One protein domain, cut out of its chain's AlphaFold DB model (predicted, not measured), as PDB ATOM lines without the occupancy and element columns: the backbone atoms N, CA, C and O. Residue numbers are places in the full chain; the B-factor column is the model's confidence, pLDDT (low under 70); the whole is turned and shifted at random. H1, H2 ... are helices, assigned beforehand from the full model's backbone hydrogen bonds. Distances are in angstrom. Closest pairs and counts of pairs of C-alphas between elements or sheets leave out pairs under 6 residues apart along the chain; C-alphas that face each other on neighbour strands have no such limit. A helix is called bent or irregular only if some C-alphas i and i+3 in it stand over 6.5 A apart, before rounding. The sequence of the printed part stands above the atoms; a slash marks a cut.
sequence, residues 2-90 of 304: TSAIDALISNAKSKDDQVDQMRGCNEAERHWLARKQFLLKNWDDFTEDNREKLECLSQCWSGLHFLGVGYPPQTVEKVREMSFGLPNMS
ATOM      1  N   THR A   2      39.938  56.246  -4.800       67.31
ATOM      2  CA  THR A   2      38.728  56.754  -4.111       67.31
ATOM      3  C   THR A   2      37.411  56.231  -4.705       67.31
ATOM      4  O   THR A   2      36.603  55.667  -3.981       67.31
ATOM      5  N   SER A   3      37.267  56.247  -6.035       78.38
ATOM      6  CA  SER A   3      36.041  55.796  -6.726       78.38
ATOM      7  C   SER A   3      35.623  54.336  -6.458       78.38
ATOM      8  O   SER A   3      34.429  54.045  -6.444       78.38
ATOM      9  N   ALA A   4      36.563  53.417  -6.207       79.38
ATOM     10  CA  ALA A   4      36.233  52.019  -5.899       79.38
ATOM     11  C   ALA A   4      35.733  51.845  -4.454       79.38
ATOM     12  O   ALA A   4      34.865  51.018  -4.189       79.38
ATOM     13  N   ILE A   5      36.263  52.647  -3.527       82.69
ATOM     14  CA  ILE A   5      35.831  52.662  -2.126       82.69
ATOM     15  C   ILE A   5      34.421  53.250  -2.031       82.69
ATOM     16  O   ILE A   5      33.561  52.666  -1.377       82.69
ATOM     17  N   ASP A   6      34.160  54.347  -2.744       83.88
ATOM     18  CA  ASP A   6      32.842  54.988  -2.767       83.88
ATOM     19  C   ASP A   6      31.765  54.050  -3.338       83.88
ATOM     20  O   ASP A   6      30.668  53.955  -2.786       83.88
ATOM     21  N   ALA A   7      32.099  53.284  -4.382       81.50
ATOM     22  CA  ALA A   7      31.211  52.268  -4.945       81.50
ATOM     23  C   ALA A   7      30.894  51.141  -3.943       81.50
ATOM     24  O   ALA A   7      29.738  50.734  -3.820       81.50
ATOM     25  N   LEU A   8      31.888  50.668  -3.182       77.81
ATOM     26  CA  LEU A   8      31.680  49.654  -2.140       77.81
ATOM     27  C   LEU A   8      30.798  50.175  -1.000       77.81
ATOM     28  O   LEU A   8      29.899  49.466  -0.553       77.81
ATOM     29  N   ILE A   9      31.023  51.415  -0.557       80.25
ATOM     30  CA  ILE A   9      30.204  52.059   0.478       80.25
ATOM     31  C   ILE A   9      28.762  52.214  -0.008       80.25
ATOM     32  O   ILE A   9      27.831  51.925   0.741       80.25
ATOM     33  N   SER A  10      28.565  52.649  -1.256       81.88
ATOM     34  CA  SER A  10      27.233  52.780  -1.850       81.88
ATOM     35  C   SER A  10      26.512  51.435  -1.922       81.88
ATOM     36  O   SER A  10      25.342  51.350  -1.558       81.88
ATOM     37  N   ASN A  11      27.210  50.377  -2.339       80.06
ATOM     38  CA  ASN A  11      26.635  49.037  -2.417       80.06
ATOM     39  C   ASN A  11      26.272  48.487  -1.027       80.06
ATOM     40  O   ASN A  11      25.190  47.943  -0.833       80.06
ATOM     41  N   ALA A  12      27.148  48.680  -0.036       74.81
ATOM     42  CA  ALA A  12      26.894  48.260   1.340       74.81
ATOM     43  C   ALA A  12      25.670  48.967   1.944       74.81
ATOM     44  O   ALA A  12      24.858  48.315   2.594       74.81
ATOM     45  N   LYS A  13      25.510  50.272   1.688       77.62
ATOM     46  CA  LYS A  13      24.320  51.033   2.102       77.62
ATOM     47  C   LYS A  13      23.053  50.525   1.417       77.62
ATOM     48  O   LYS A  13      22.088  50.225   2.101       77.62
ATOM     49  N   SER A  14      23.095  50.335   0.096       87.00
ATOM     50  CA  SER A  14      21.954  49.807  -0.665       87.00
ATOM     51  C   SER A  14      21.505  48.433  -0.162       87.00
ATOM     52  O   SER A  14      20.310  48.172  -0.064       87.00
ATOM     53  N   LYS A  15      22.458  47.553   0.169       87.81
ATOM     54  CA  LYS A  15      22.183  46.242   0.765       87.81
ATOM     55  C   LYS A  15      21.520  46.374   2.138       87.81
ATOM     56  O   LYS A  15      20.559  45.663   2.415       87.81
ATOM     57  N   ASP A  16      22.025  47.262   2.991       89.81
ATOM     58  CA  ASP A  16      21.472  47.485   4.330       89.81
ATOM     59  C   ASP A  16      20.025  48.004   4.271       89.81
ATOM     60  O   ASP A  16      19.153  47.464   4.951       89.81
ATOM     61  N   ASP A  17      19.755  48.956   3.373       91.38
ATOM     62  CA  ASP A  17      18.425  49.533   3.146       91.38
ATOM     63  C   ASP A  17      17.420  48.494   2.616       91.38
ATOM     64  O   ASP A  17      16.246  48.500   2.992       91.38
ATOM     65  N   GLN A  18      17.863  47.588   1.737       91.94
ATOM     66  CA  GLN A  18      17.034  46.485   1.239       91.94
ATOM     67  C   GLN A  18      16.707  45.484   2.345       91.94
ATOM     68  O   GLN A  18      15.573  45.021   2.440       91.94
ATOM     69  N   VAL A  19      17.679  45.167   3.204       94.19
ATOM     70  CA  VAL A  19      17.438  44.303   4.360       94.19
ATOM     71  C   VAL A  19      16.454  44.963   5.325       94.19
ATOM     72  O   VAL A  19      15.529  44.294   5.772       94.19
ATOM     73  N   ASP A  20      16.581  46.263   5.606       93.25
ATOM     74  CA  ASP A  20      15.665  46.986   6.505       93.25
ATOM     75  C   ASP A  20      14.197  46.955   6.060       93.25
ATOM     76  O   ASP A  20      13.301  46.944   6.909       93.25
ATOM     77  N   GLN A  21      13.931  46.837   4.759       93.19
ATOM     78  CA  GLN A  21      12.573  46.672   4.226       93.19
ATOM     79  C   GLN A  21      11.947  45.307   4.553       93.19
ATOM     80  O   GLN A  21      10.727  45.177   4.522       93.19
ATOM     81  N   MET A  22      12.750  44.304   4.918       93.12
ATOM     82  CA  MET A  22      12.288  42.949   5.260       93.12
ATOM     83  C   MET A  22      11.876  42.806   6.732       93.12
ATOM     84  O   MET A  22      11.609  41.696   7.211       93.12
ATOM     85  N   ARG A  23      11.880  43.899   7.504       95.12
ATOM     86  CA  ARG A  23      11.437  43.889   8.899       95.12
ATOM     87  C   ARG A  23       9.925  43.676   8.981       95.12
ATOM     88  O   ARG A  23       9.147  44.385   8.348       95.12
ATOM     89  N   GLY A  24       9.495  42.752   9.841       88.50
ATOM     90  CA  GLY A  24       8.071  42.556  10.111       88.50
ATOM     91  C   GLY A  24       7.483  43.715  10.922       88.50
ATOM     92  O   GLY A  24       8.107  44.192  11.869       88.50
ATOM     93  N   CYS A  25       6.253  44.135  10.618       87.06
ATOM     94  CA  CYS A  25       5.589  45.246  11.316       87.06
ATOM     95  C   CYS A  25       5.448  45.034  12.837       87.06
ATOM     96  O   CYS A  25       5.516  45.993  13.600       87.06
ATOM     97  N   ASN A  26       5.307  43.781  13.279       86.31
ATOM     98  CA  ASN A  26       5.154  43.404  14.688       86.31
ATOM     99  C   ASN A  26       6.449  42.861  15.312       86.31
ATOM    100  O   ASN A  26       6.429  42.250  16.381       86.31
ATOM    101  N   GLU A  27       7.584  43.030  14.639       91.44
ATOM    102  CA  GLU A  27       8.856  42.511  15.120       91.44
ATOM    103  C   GLU A  27       9.506  43.483  16.107       91.44
ATOM    104  O   GLU A  27       9.796  44.641  15.777       91.44
ATOM    105  N   ALA A  28       9.772  43.001  17.323       89.75
ATOM    106  CA  ALA A  28      10.507  43.760  18.328       89.75
ATOM    107  C   ALA A  28      11.870  44.194  17.771       89.75
ATOM    108  O   ALA A  28      12.591  43.381  17.197       89.75
ATOM    109  N   GLU A  29      12.247  45.461  17.972       92.56
ATOM    110  CA  GLU A  29      13.475  46.033  17.394       92.56
ATOM    111  C   GLU A  29      14.720  45.214  17.754       92.56
ATOM    112  O   GLU A  29      15.555  44.924  16.905       92.56
ATOM    113  N   ARG A  30      14.786  44.736  18.995       91.62
ATOM    114  CA  ARG A  30      15.863  43.871  19.477       91.62
ATOM    115  C   ARG A  30      15.979  42.551  18.705       91.62
ATOM    116  O   ARG A  30      17.086  42.098  18.429       91.62
ATOM    117  N   HIS A  31      14.851  41.926  18.363       92.94
ATOM    118  CA  HIS A  31      14.827  40.691  17.571       92.94
ATOM    119  C   HIS A  31      15.157  40.981  16.108       92.94
ATOM    120  O   HIS A  31      15.946  40.251  15.510       92.94
ATOM    121  N   TRP A  32      14.627  42.089  15.580       96.06
ATOM    122  CA  TRP A  32      14.929  42.562  14.236       96.06
ATOM    123  C   TRP A  32      16.431  42.751  14.034       96.06
ATOM    124  O   TRP A  32      16.977  42.201  13.088       96.06
ATOM    125  N   LEU A  33      17.125  43.453  14.932       93.25
ATOM    126  CA  LEU A  33      18.564  43.697  14.791       93.25
ATOM    127  C   LEU A  33      19.383  42.402  14.778       93.25
ATOM    128  O   LEU A  33      20.317  42.263  13.990       93.25
ATOM    129  N   ALA A  34      19.001  41.413  15.584       89.06
ATOM    130  CA  ALA A  34      19.634  40.101  15.533       89.06
ATOM    131  C   ALA A  34      19.301  39.345  14.226       89.06
ATOM    132  O   ALA A  34      20.195  38.768  13.607       89.06
ATOM    133  N   ARG A  35      18.050  39.386  13.747       95.50
ATOM    134  CA  ARG A  35      17.654  38.778  12.462       95.50
ATOM    135  C   ARG A  35      18.298  39.480  11.261       95.50
ATOM    136  O   ARG A  35      18.693  38.809  10.309       95.50
ATOM    137  N   LYS A  36      18.491  40.797  11.325       96.25
ATOM    138  CA  LYS A  36      19.196  41.615  10.331       96.25
ATOM    139  C   LYS A  36      20.626  41.120  10.128       96.25
ATOM    140  O   LYS A  36      21.055  40.977   8.988       96.25
ATOM    141  N   GLN A  37      21.337  40.749  11.197       92.06
ATOM    142  CA  GLN A  37      22.669  40.139  11.081       92.06
ATOM    143  C   GLN A  37      22.636  38.807  10.310       92.06
ATOM    144  O   GLN A  37      23.494  38.562   9.461       92.06
ATOM    145  N   PHE A  38      21.626  37.962  10.555       92.06
ATOM    146  CA  PHE A  38      21.432  36.721   9.801       92.06
ATOM    147  C   PHE A  38      21.157  36.991   8.312       92.06
ATOM    148  O   PHE A  38      21.737  36.327   7.450       92.06
ATOM    149  N   LEU A  39      20.313  37.980   7.998       95.56
ATOM    150  CA  LEU A  39      20.015  38.392   6.621       95.56
ATOM    151  C   LEU A  39      21.258  38.934   5.907       95.56
ATOM    152  O   LEU A  39      21.602  38.447   4.834       95.56
ATOM    153  N   LEU A  40      21.970  39.886   6.516       90.81
ATOM    154  CA  LEU A  40      23.160  40.518   5.936       90.81
ATOM    155  C   LEU A  40      24.275  39.513   5.641       90.81
ATOM    156  O   LEU A  40      24.929  39.616   4.599       90.81
ATOM    157  N   LYS A  41      24.473  38.538   6.537       89.19
ATOM    158  CA  LYS A  41      25.453  37.462   6.361       89.19
ATOM    159  C   LYS A  41      25.172  36.627   5.118       89.19
ATOM    160  O   LYS A  41      26.095  36.321   4.375       89.19
ATOM    161  N   ASN A  42      23.921  36.212   4.948       89.38
ATOM    162  CA  ASN A  42      23.536  35.268   3.902       89.38
ATOM    163  C   ASN A  42      23.057  35.982   2.628       89.38
ATOM    164  O   ASN A  42      22.701  35.321   1.664       89.38
ATOM    165  N   TRP A  43      23.037  37.318   2.602       89.25
ATOM    166  CA  TRP A  43      22.487  38.100   1.496       89.25
ATOM    167  C   TRP A  43      23.096  37.735   0.143       89.25
ATOM    168  O   TRP A  43      22.374  37.505  -0.819       89.25
ATOM    169  N   ASP A  44      24.419  37.643   0.069       88.38
ATOM    170  CA  ASP A  44      25.117  37.486  -1.209       88.38
ATOM    171  C   ASP A  44      25.030  36.043  -1.755       88.38
ATOM    172  O   ASP A  44      25.359  35.801  -2.914       88.38
ATOM    173  N   ASP A  45      24.531  35.093  -0.950       87.44
ATOM    174  CA  ASP A  45      24.270  33.703  -1.357       87.44
ATOM    175  C   ASP A  45      22.899  33.525  -2.039       87.44
ATOM    176  O   ASP A  45      22.591  32.448  -2.561       87.44
ATOM    177  N   PHE A  46      22.065  34.567  -2.029       88.81
ATOM    178  CA  PHE A  46      20.730  34.573  -2.616       88.81
ATOM    179  C   PHE A  46      20.665  35.636  -3.717       88.81
ATOM    180  O   PHE A  46      21.058  36.789  -3.527       88.81
ATOM    181  N   THR A  47      20.182  35.232  -4.888       89.75
ATOM    182  CA  THR A  47      19.853  36.131  -5.995       89.75
ATOM    183  C   THR A  47      18.558  36.880  -5.684       89.75
ATOM    184  O   THR A  47      17.848  36.571  -4.726       89.75
ATOM    185  N   GLU A  48      18.225  37.890  -6.483       86.75
ATOM    186  CA  GLU A  48      16.948  38.600  -6.332       86.75
ATOM    187  C   GLU A  48      15.755  37.638  -6.470       86.75
ATOM    188  O   GLU A  48      14.873  37.641  -5.614       86.75
ATOM    189  N   ASP A  49      15.812  36.711  -7.434       86.88
ATOM    190  CA  ASP A  49      14.760  35.715  -7.700       86.88
ATOM    191  C   ASP A  49      14.474  34.751  -6.538       86.88
ATOM    192  O   ASP A  49      13.424  34.115  -6.498       86.88
ATOM    193  N   ASN A  50      15.412  34.582  -5.601       89.94
ATOM    194  CA  ASN A  50      15.240  33.694  -4.451       89.94
ATOM    195  C   ASN A  50      15.338  34.429  -3.105       89.94
ATOM    196  O   ASN A  50      15.451  33.788  -2.057       89.94
ATOM    197  N   ARG A  51      15.226  35.762  -3.111       91.44
ATOM    198  CA  ARG A  51      15.302  36.597  -1.907       91.44
ATOM    199  C   ARG A  51      14.208  36.274  -0.889       91.44
ATOM    200  O   ARG A  51      14.488  36.201   0.306       91.44
ATOM    201  N   GLU A  52      13.003  35.966  -1.356       93.31
ATOM    202  CA  GLU A  52      11.880  35.525  -0.513       93.31
ATOM    203  C   GLU A  52      12.210  34.240   0.266       93.31
ATOM    204  O   GLU A  52      11.787  34.047   1.407       93.31
ATOM    205  N   LYS A  53      13.036  33.356  -0.310       94.69
ATOM    206  CA  LYS A  53      13.489  32.138   0.370       94.69
ATOM    207  C   LYS A  53      14.432  32.461   1.528       94.69
ATOM    208  O   LYS A  53      14.322  31.838   2.583       94.69
ATOM    209  N   LEU A  54      15.342  33.423   1.350       95.94
ATOM    210  CA  LEU A  54      16.192  33.922   2.437       95.94
ATOM    211  C   LEU A  54      15.339  34.553   3.540       95.94
ATOM    212  O   LEU A  54      15.576  34.287   4.718       95.94
ATOM    213  N   GLU A  55      14.326  35.335   3.163       95.75
ATOM    214  CA  GLU A  55      13.385  35.915   4.117       95.75
ATOM    215  C   GLU A  55      12.713  34.834   4.957       95.75
ATOM    216  O   GLU A  55      12.810  34.858   6.185       95.75
ATOM    217  N   CYS A  56      12.118  33.837   4.300       96.25
ATOM    218  CA  CYS A  56      11.452  32.717   4.951       96.25
ATOM    219  C   CYS A  56      12.393  31.978   5.915       96.25
ATOM    220  O   CYS A  56      12.052  31.756   7.078       96.25
ATOM    221  N   LEU A  57      13.622  31.671   5.485       96.00
ATOM    222  CA  LEU A  57      14.626  31.014   6.330       96.00
ATOM    223  C   LEU A  57      15.058  31.889   7.517       96.00
ATOM    224  O   LEU A  57      15.284  31.364   8.608       96.00
ATOM    225  N   SER A  58      15.120  33.213   7.345       96.25
ATOM    226  CA  SER A  58      15.396  34.150   8.441       96.25
ATOM    227  C   SER A  58      14.267  34.186   9.477       96.25
ATOM    228  O   SER A  58      14.535  34.302  10.674       96.25
ATOM    229  N   GLN A  59      13.010  34.035   9.043       94.25
ATOM    230  CA  GLN A  59      11.861  33.937   9.942       94.25
ATOM    231  C   GLN A  59      11.869  32.605  10.700       94.25
ATOM    232  O   GLN A  59      11.644  32.589  11.910       94.25
ATOM    233  N   CYS A  60      12.229  31.502  10.037       92.19
ATOM    234  CA  CYS A  60      12.436  30.213  10.699       92.19
ATOM    235  C   CYS A  60      13.529  30.297  11.777       92.19
ATOM    236  O   CYS A  60      13.329  29.829  12.899       92.19
ATOM    237  N   TRP A  61      14.662  30.940  11.467       92.94
ATOM    238  CA  TRP A  61      15.744  31.203  12.424       92.94
ATOM    239  C   TRP A  61      15.268  32.013  13.633       92.94
ATOM    240  O   TRP A  61      15.480  31.611  14.776       92.94
ATOM    241  N   SER A  62      14.558  33.110  13.382       89.62
ATOM    242  CA  SER A  62      13.968  33.964  14.416       89.62
ATOM    243  C   SER A  62      12.992  33.186  15.308       89.62
ATOM    244  O   SER A  62      13.097  33.216  16.536       89.62
ATOM    245  N   GLY A  63      12.098  32.396  14.707       82.62
ATOM    246  CA  GLY A  63      11.135  31.564  15.427       82.62
ATOM    247  C   GLY A  63      11.789  30.494  16.305       82.62
ATOM    248  O   GLY A  63      11.334  30.275  17.427       82.62
ATOM    249  N   LEU A  64      12.882  29.877  15.842       81.94
ATOM    250  CA  LEU A  64      13.664  28.919  16.635       81.94
ATOM    251  C   LEU A  64      14.267  29.571  17.885       81.94
ATOM    252  O   LEU A  64      14.227  28.981  18.963       81.94
ATOM    253  N   HIS A  65      14.824  30.776  17.751       83.25
ATOM    254  CA  HIS A  65      15.592  31.415  18.821       83.25
ATOM    255  C   HIS A  65      14.756  32.247  19.797       83.25
ATOM    256  O   HIS A  65      15.069  32.261  20.987       83.25
ATOM    257  N   PHE A  66      13.713  32.936  19.329       83.38
ATOM    258  CA  PHE A  66      12.925  33.843  20.172       83.38
ATOM    259  C   PHE A  66      11.611  33.244  20.656       83.38
ATOM    260  O   PHE A  66      11.134  33.612  21.726       83.38
ATOM    261  N   LEU A  67      11.019  32.350  19.864       77.19
ATOM    262  CA  LEU A  67       9.684  31.813  20.119       77.19
ATOM    263  C   LEU A  67       9.701  30.317  20.457       77.19
ATOM    264  O   LEU A  67       8.676  29.777  20.857       77.19
ATOM    265  N   GLY A  68      10.848  29.642  20.302       73.06
ATOM    266  CA  GLY A  68      10.981  28.205  20.553       73.06
ATOM    267  C   GLY A  68      10.148  27.337  19.604       73.06
ATOM    268  O   GLY A  68       9.784  26.217  19.958       73.06
ATOM    269  N   VAL A  69       9.812  27.851  18.418       72.88
ATOM    270  CA  VAL A  69       8.973  27.146  17.438       72.88
ATOM    271  C   VAL A  69       9.762  26.002  16.803       72.88
ATOM    272  O   VAL A  69      10.902  26.181  16.378       72.88
ATOM    273  N   GLY A  70       9.146  24.822  16.722       67.56
ATOM    274  CA  GLY A  70       9.718  23.655  16.057       67.56
ATOM    275  C   GLY A  70       9.511  23.683  14.542       67.56
ATOM    276  O   GLY A  70       8.459  24.091  14.056       67.56
ATOM    277  N   TYR A  71      10.498  23.186  13.800       85.62
ATOM    278  CA  TYR A  71      10.450  23.025  12.345       85.62
ATOM    279  C   TYR A  71      10.935  21.622  11.954       85.62
ATOM    280  O   TYR A  71      11.599  20.964  12.763       85.62
ATOM    281  N   PRO A  72      10.653  21.150  10.723       88.31
ATOM    282  CA  PRO A  72      11.200  19.890  10.231       88.31
ATOM    283  C   PRO A  72      12.734  19.834  10.364       88.31
ATOM    284  O   PRO A  72      13.392  20.857  10.142       88.31
ATOM    285  N   PRO A  73      13.333  18.662  10.663       74.69
ATOM    286  CA  PRO A  73      14.775  18.542  10.904       74.69
ATOM    287  C   PRO A  73      15.647  19.139   9.792       74.69
ATOM    288  O   PRO A  73      16.613  19.836  10.083       74.69
ATOM    289  N   GLN A  74      15.248  18.953   8.530       79.00
ATOM    290  CA  GLN A  74      15.939  19.500   7.357       79.00
ATOM    291  C   GLN A  74      15.971  21.039   7.358       79.00
ATOM    292  O   GLN A  74      16.984  21.649   7.022       79.00
ATOM    293  N   THR A  75      14.876  21.686   7.773       77.81
ATOM    294  CA  THR A  75      14.791  23.149   7.890       77.81
ATOM    295  C   THR A  75      15.659  23.653   9.035       77.81
ATOM    296  O   THR A  75      16.395  24.622   8.864       77.81
ATOM    297  N   VAL A  76      15.611  22.979  10.190       73.81
ATOM    298  CA  VAL A  76      16.428  23.333  11.361       73.81
ATOM    299  C   VAL A  76      17.915  23.206  11.041       73.81
ATOM    300  O   VAL A  76      18.691  24.101  11.371       73.81
ATOM    301  N   GLU A  77      18.320  22.126  10.374       71.69
ATOM    302  CA  GLU A  77      19.699  21.908   9.942       71.69
ATOM    303  C   GLU A  77      20.152  22.983   8.952       71.69
ATOM    304  O   GLU A  77      21.211  23.582   9.146       71.69
ATOM    305  N   LYS A  78      19.317  23.314   7.958       84.31
ATOM    306  CA  LYS A  78      19.641  24.359   6.981       84.31
ATOM    307  C   LYS A  78      19.811  25.731   7.626       84.31
ATOM    308  O   LYS A  78      20.750  26.460   7.317       84.31
ATOM    309  N   VAL A  79      18.911  26.090   8.534       82.19
ATOM    310  CA  VAL A  79      18.972  27.355   9.267       82.19
ATOM    311  C   VAL A  79      20.193  27.401  10.188       82.19
ATOM    312  O   VAL A  79      20.872  28.426  10.264       82.19
ATOM    313  N   ARG A  80      20.524  26.281  10.842       76.94
ATOM    314  CA  ARG A  80      21.738  26.151  11.654       76.94
ATOM    315  C   ARG A  80      22.997  26.343  10.805       76.94
ATOM    316  O   ARG A  80      23.865  27.115  11.206       76.94
ATOM    317  N   GLU A  81      23.068  25.721   9.630       78.56
ATOM    318  CA  GLU A  81      24.153  25.913   8.656       78.56
ATOM    319  C   GLU A  81      24.290  27.397   8.269       78.56
ATOM    320  O   GLU A  81      25.372  27.976   8.353       78.56
ATOM    321  N   MET A  82      23.178  28.058   7.934       84.25
ATOM    322  CA  MET A  82      23.160  29.483   7.573       84.25
ATOM    323  C   MET A  82      23.502  30.419   8.737       84.25
ATOM    324  O   MET A  82      23.987  31.528   8.514       84.25
ATOM    325  N   SER A  83      23.280  30.000   9.981       81.00
ATOM    326  CA  SER A  83      23.666  30.777  11.164       81.00
ATOM    327  C   SER A  83      25.151  30.647  11.513       81.00
ATOM    328  O   SER A  83      25.677  31.445  12.286       81.00
ATOM    329  N   PHE A  84      25.858  29.672  10.935       75.50
ATOM    330  CA  PHE A  84      27.241  29.393  11.295       75.50
ATOM    331  C   PHE A  84      28.167  30.572  10.986       75.50
ATOM    332  O   PHE A  84      28.239  31.024   9.846       75.50
ATOM    333  N   GLY A  85      28.923  31.032  11.985       71.06
ATOM    334  CA  GLY A  85      29.818  32.189  11.885       71.06
ATOM    335  C   GLY A  85      29.196  33.497  12.377       71.06
ATOM    336  O   GLY A  85      29.915  34.484  12.511       71.06
ATOM    337  N   LEU A  86      27.897  33.507  12.695       71.19
ATOM    338  CA  LEU A  86      27.315  34.569  13.512       71.19
ATOM    339  C   LEU A  86      27.811  34.452  14.962       71.19
ATOM    340  O   LEU A  86      28.144  33.348  15.414       71.19
ATOM    341  N   PRO A  87      27.841  35.565  15.718       74.06
ATOM    342  CA  PRO A  87      27.990  35.505  17.165       74.06
ATOM    343  C   PRO A  87      26.910  34.610  17.785       74.06
ATOM    344  O   PRO A  87      25.857  34.363  17.197       74.06
ATOM    345  N   ASN A  88      27.148  34.121  19.004       77.69
ATOM    346  CA  ASN A  88      26.082  33.420  19.714       77.69
ATOM    347  C   ASN A  88      24.916  34.385  20.004       77.69
ATOM    348  O   ASN A  88      25.098  35.600  20.091       77.69
ATOM    349  N   MET A  89      23.725  33.825  20.223       79.19
ATOM    350  CA  MET A  89      22.499  34.598  20.435       79.19
ATOM    351  C   MET A  89      22.620  35.641  21.562       79.19
ATOM    352  O   MET A  89      22.076  36.732  21.448       79.19
ATOM    353  N   SER A  90      23.347  35.333  22.642       76.12
ATOM    354  CA  SER A  90      23.537  36.264  23.765       76.12
ATOM    355  C   SER A  90      24.338  37.496  23.351       76.12
ATOM    356  O   SER A  90      23.976  38.611  23.718       76.12
TER     357      SER A  90
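This is residues 2 to 90 of the 304 residues of a protein of Oikopleura dioica (UniProt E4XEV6). A helical hairpin of H2 and H3 makes the core, H4 packs crosswise on it, and H1 is a long arm whose last residues pack on H2 while residues 2 to 11 stick out free. The arm makes much of the length: the C-alphas span 48 by 26 by 25 A, an elongated outline, while the body without residues 2 to 11 spans 33 by 26 by 23 A. The printed part has 89 residues, with four named helices in the order H1, H2, H3, H4 and no named strand; its class is all helix. It is only just compact, close to loose, with a radius of gyration of the C-alphas of 14.1 A.

Find C-alpha 2 at (38.728, 56.754, -4.111); from there H1 runs through residues 2 to 20, 27.2 A long. After a short link look for H2, residues 29 to 45, 24.9 A long, with a kink of 30 degrees near residue 38. H2 is irregular, with C-alphas 41 and 44 standing 7.6 A apart. After a tight link H3 begins at C-alpha 48, (16.948, 38.600, -6.332), and runs through residues 48 to 67 over 28.3 A. H3 is irregular too: C-alphas 49 and 52 are 7.7 A apart. A tight link leads to H4, residues 73 to 83, 15.1 A long, which ends at C-alpha 83, (23.666, 30.777, 11.164).

Begin with H2, the hub, which touches the three other helices. H2 and H3 form a helical hairpin, running opposite ways at a steep tilt of 38 degrees; their closest C-alphas, of Arg 35 and Ser 62, are 6.4 A apart. H1 touches H2 with residues 15 to 20 alone, opposite ways at a steep tilt of 55 degrees; look at Val 19 and Lys 36, whose C-alphas are the closest at 6.8 A. H4 touches residues 57 to 61 of H3 and is about perpendicular to it at 80 degrees, with the closest C-alphas, of Trp 61 and Val 79, 5.9 A apart. H2 and H4 only just touch, with 3 pairs of C-alphas within 8 A, the closest being those of Phe 38 and Ser 83 at 6.5 A. H1 is apart from H3 and H4. In H1 and H4 every O i to N i+4 pair is within hydrogen-bond range; in H2 it is 11 of 13 and in H3 14 of 16.

The C-alphas farthest apart are those of Thr 2 and Gly 70, at 48.4 A. The printed part has no cut, and no link is long. The mean pLDDT of the printed part is 85.6; look for values under 70 at residues 2 and 70 of this model.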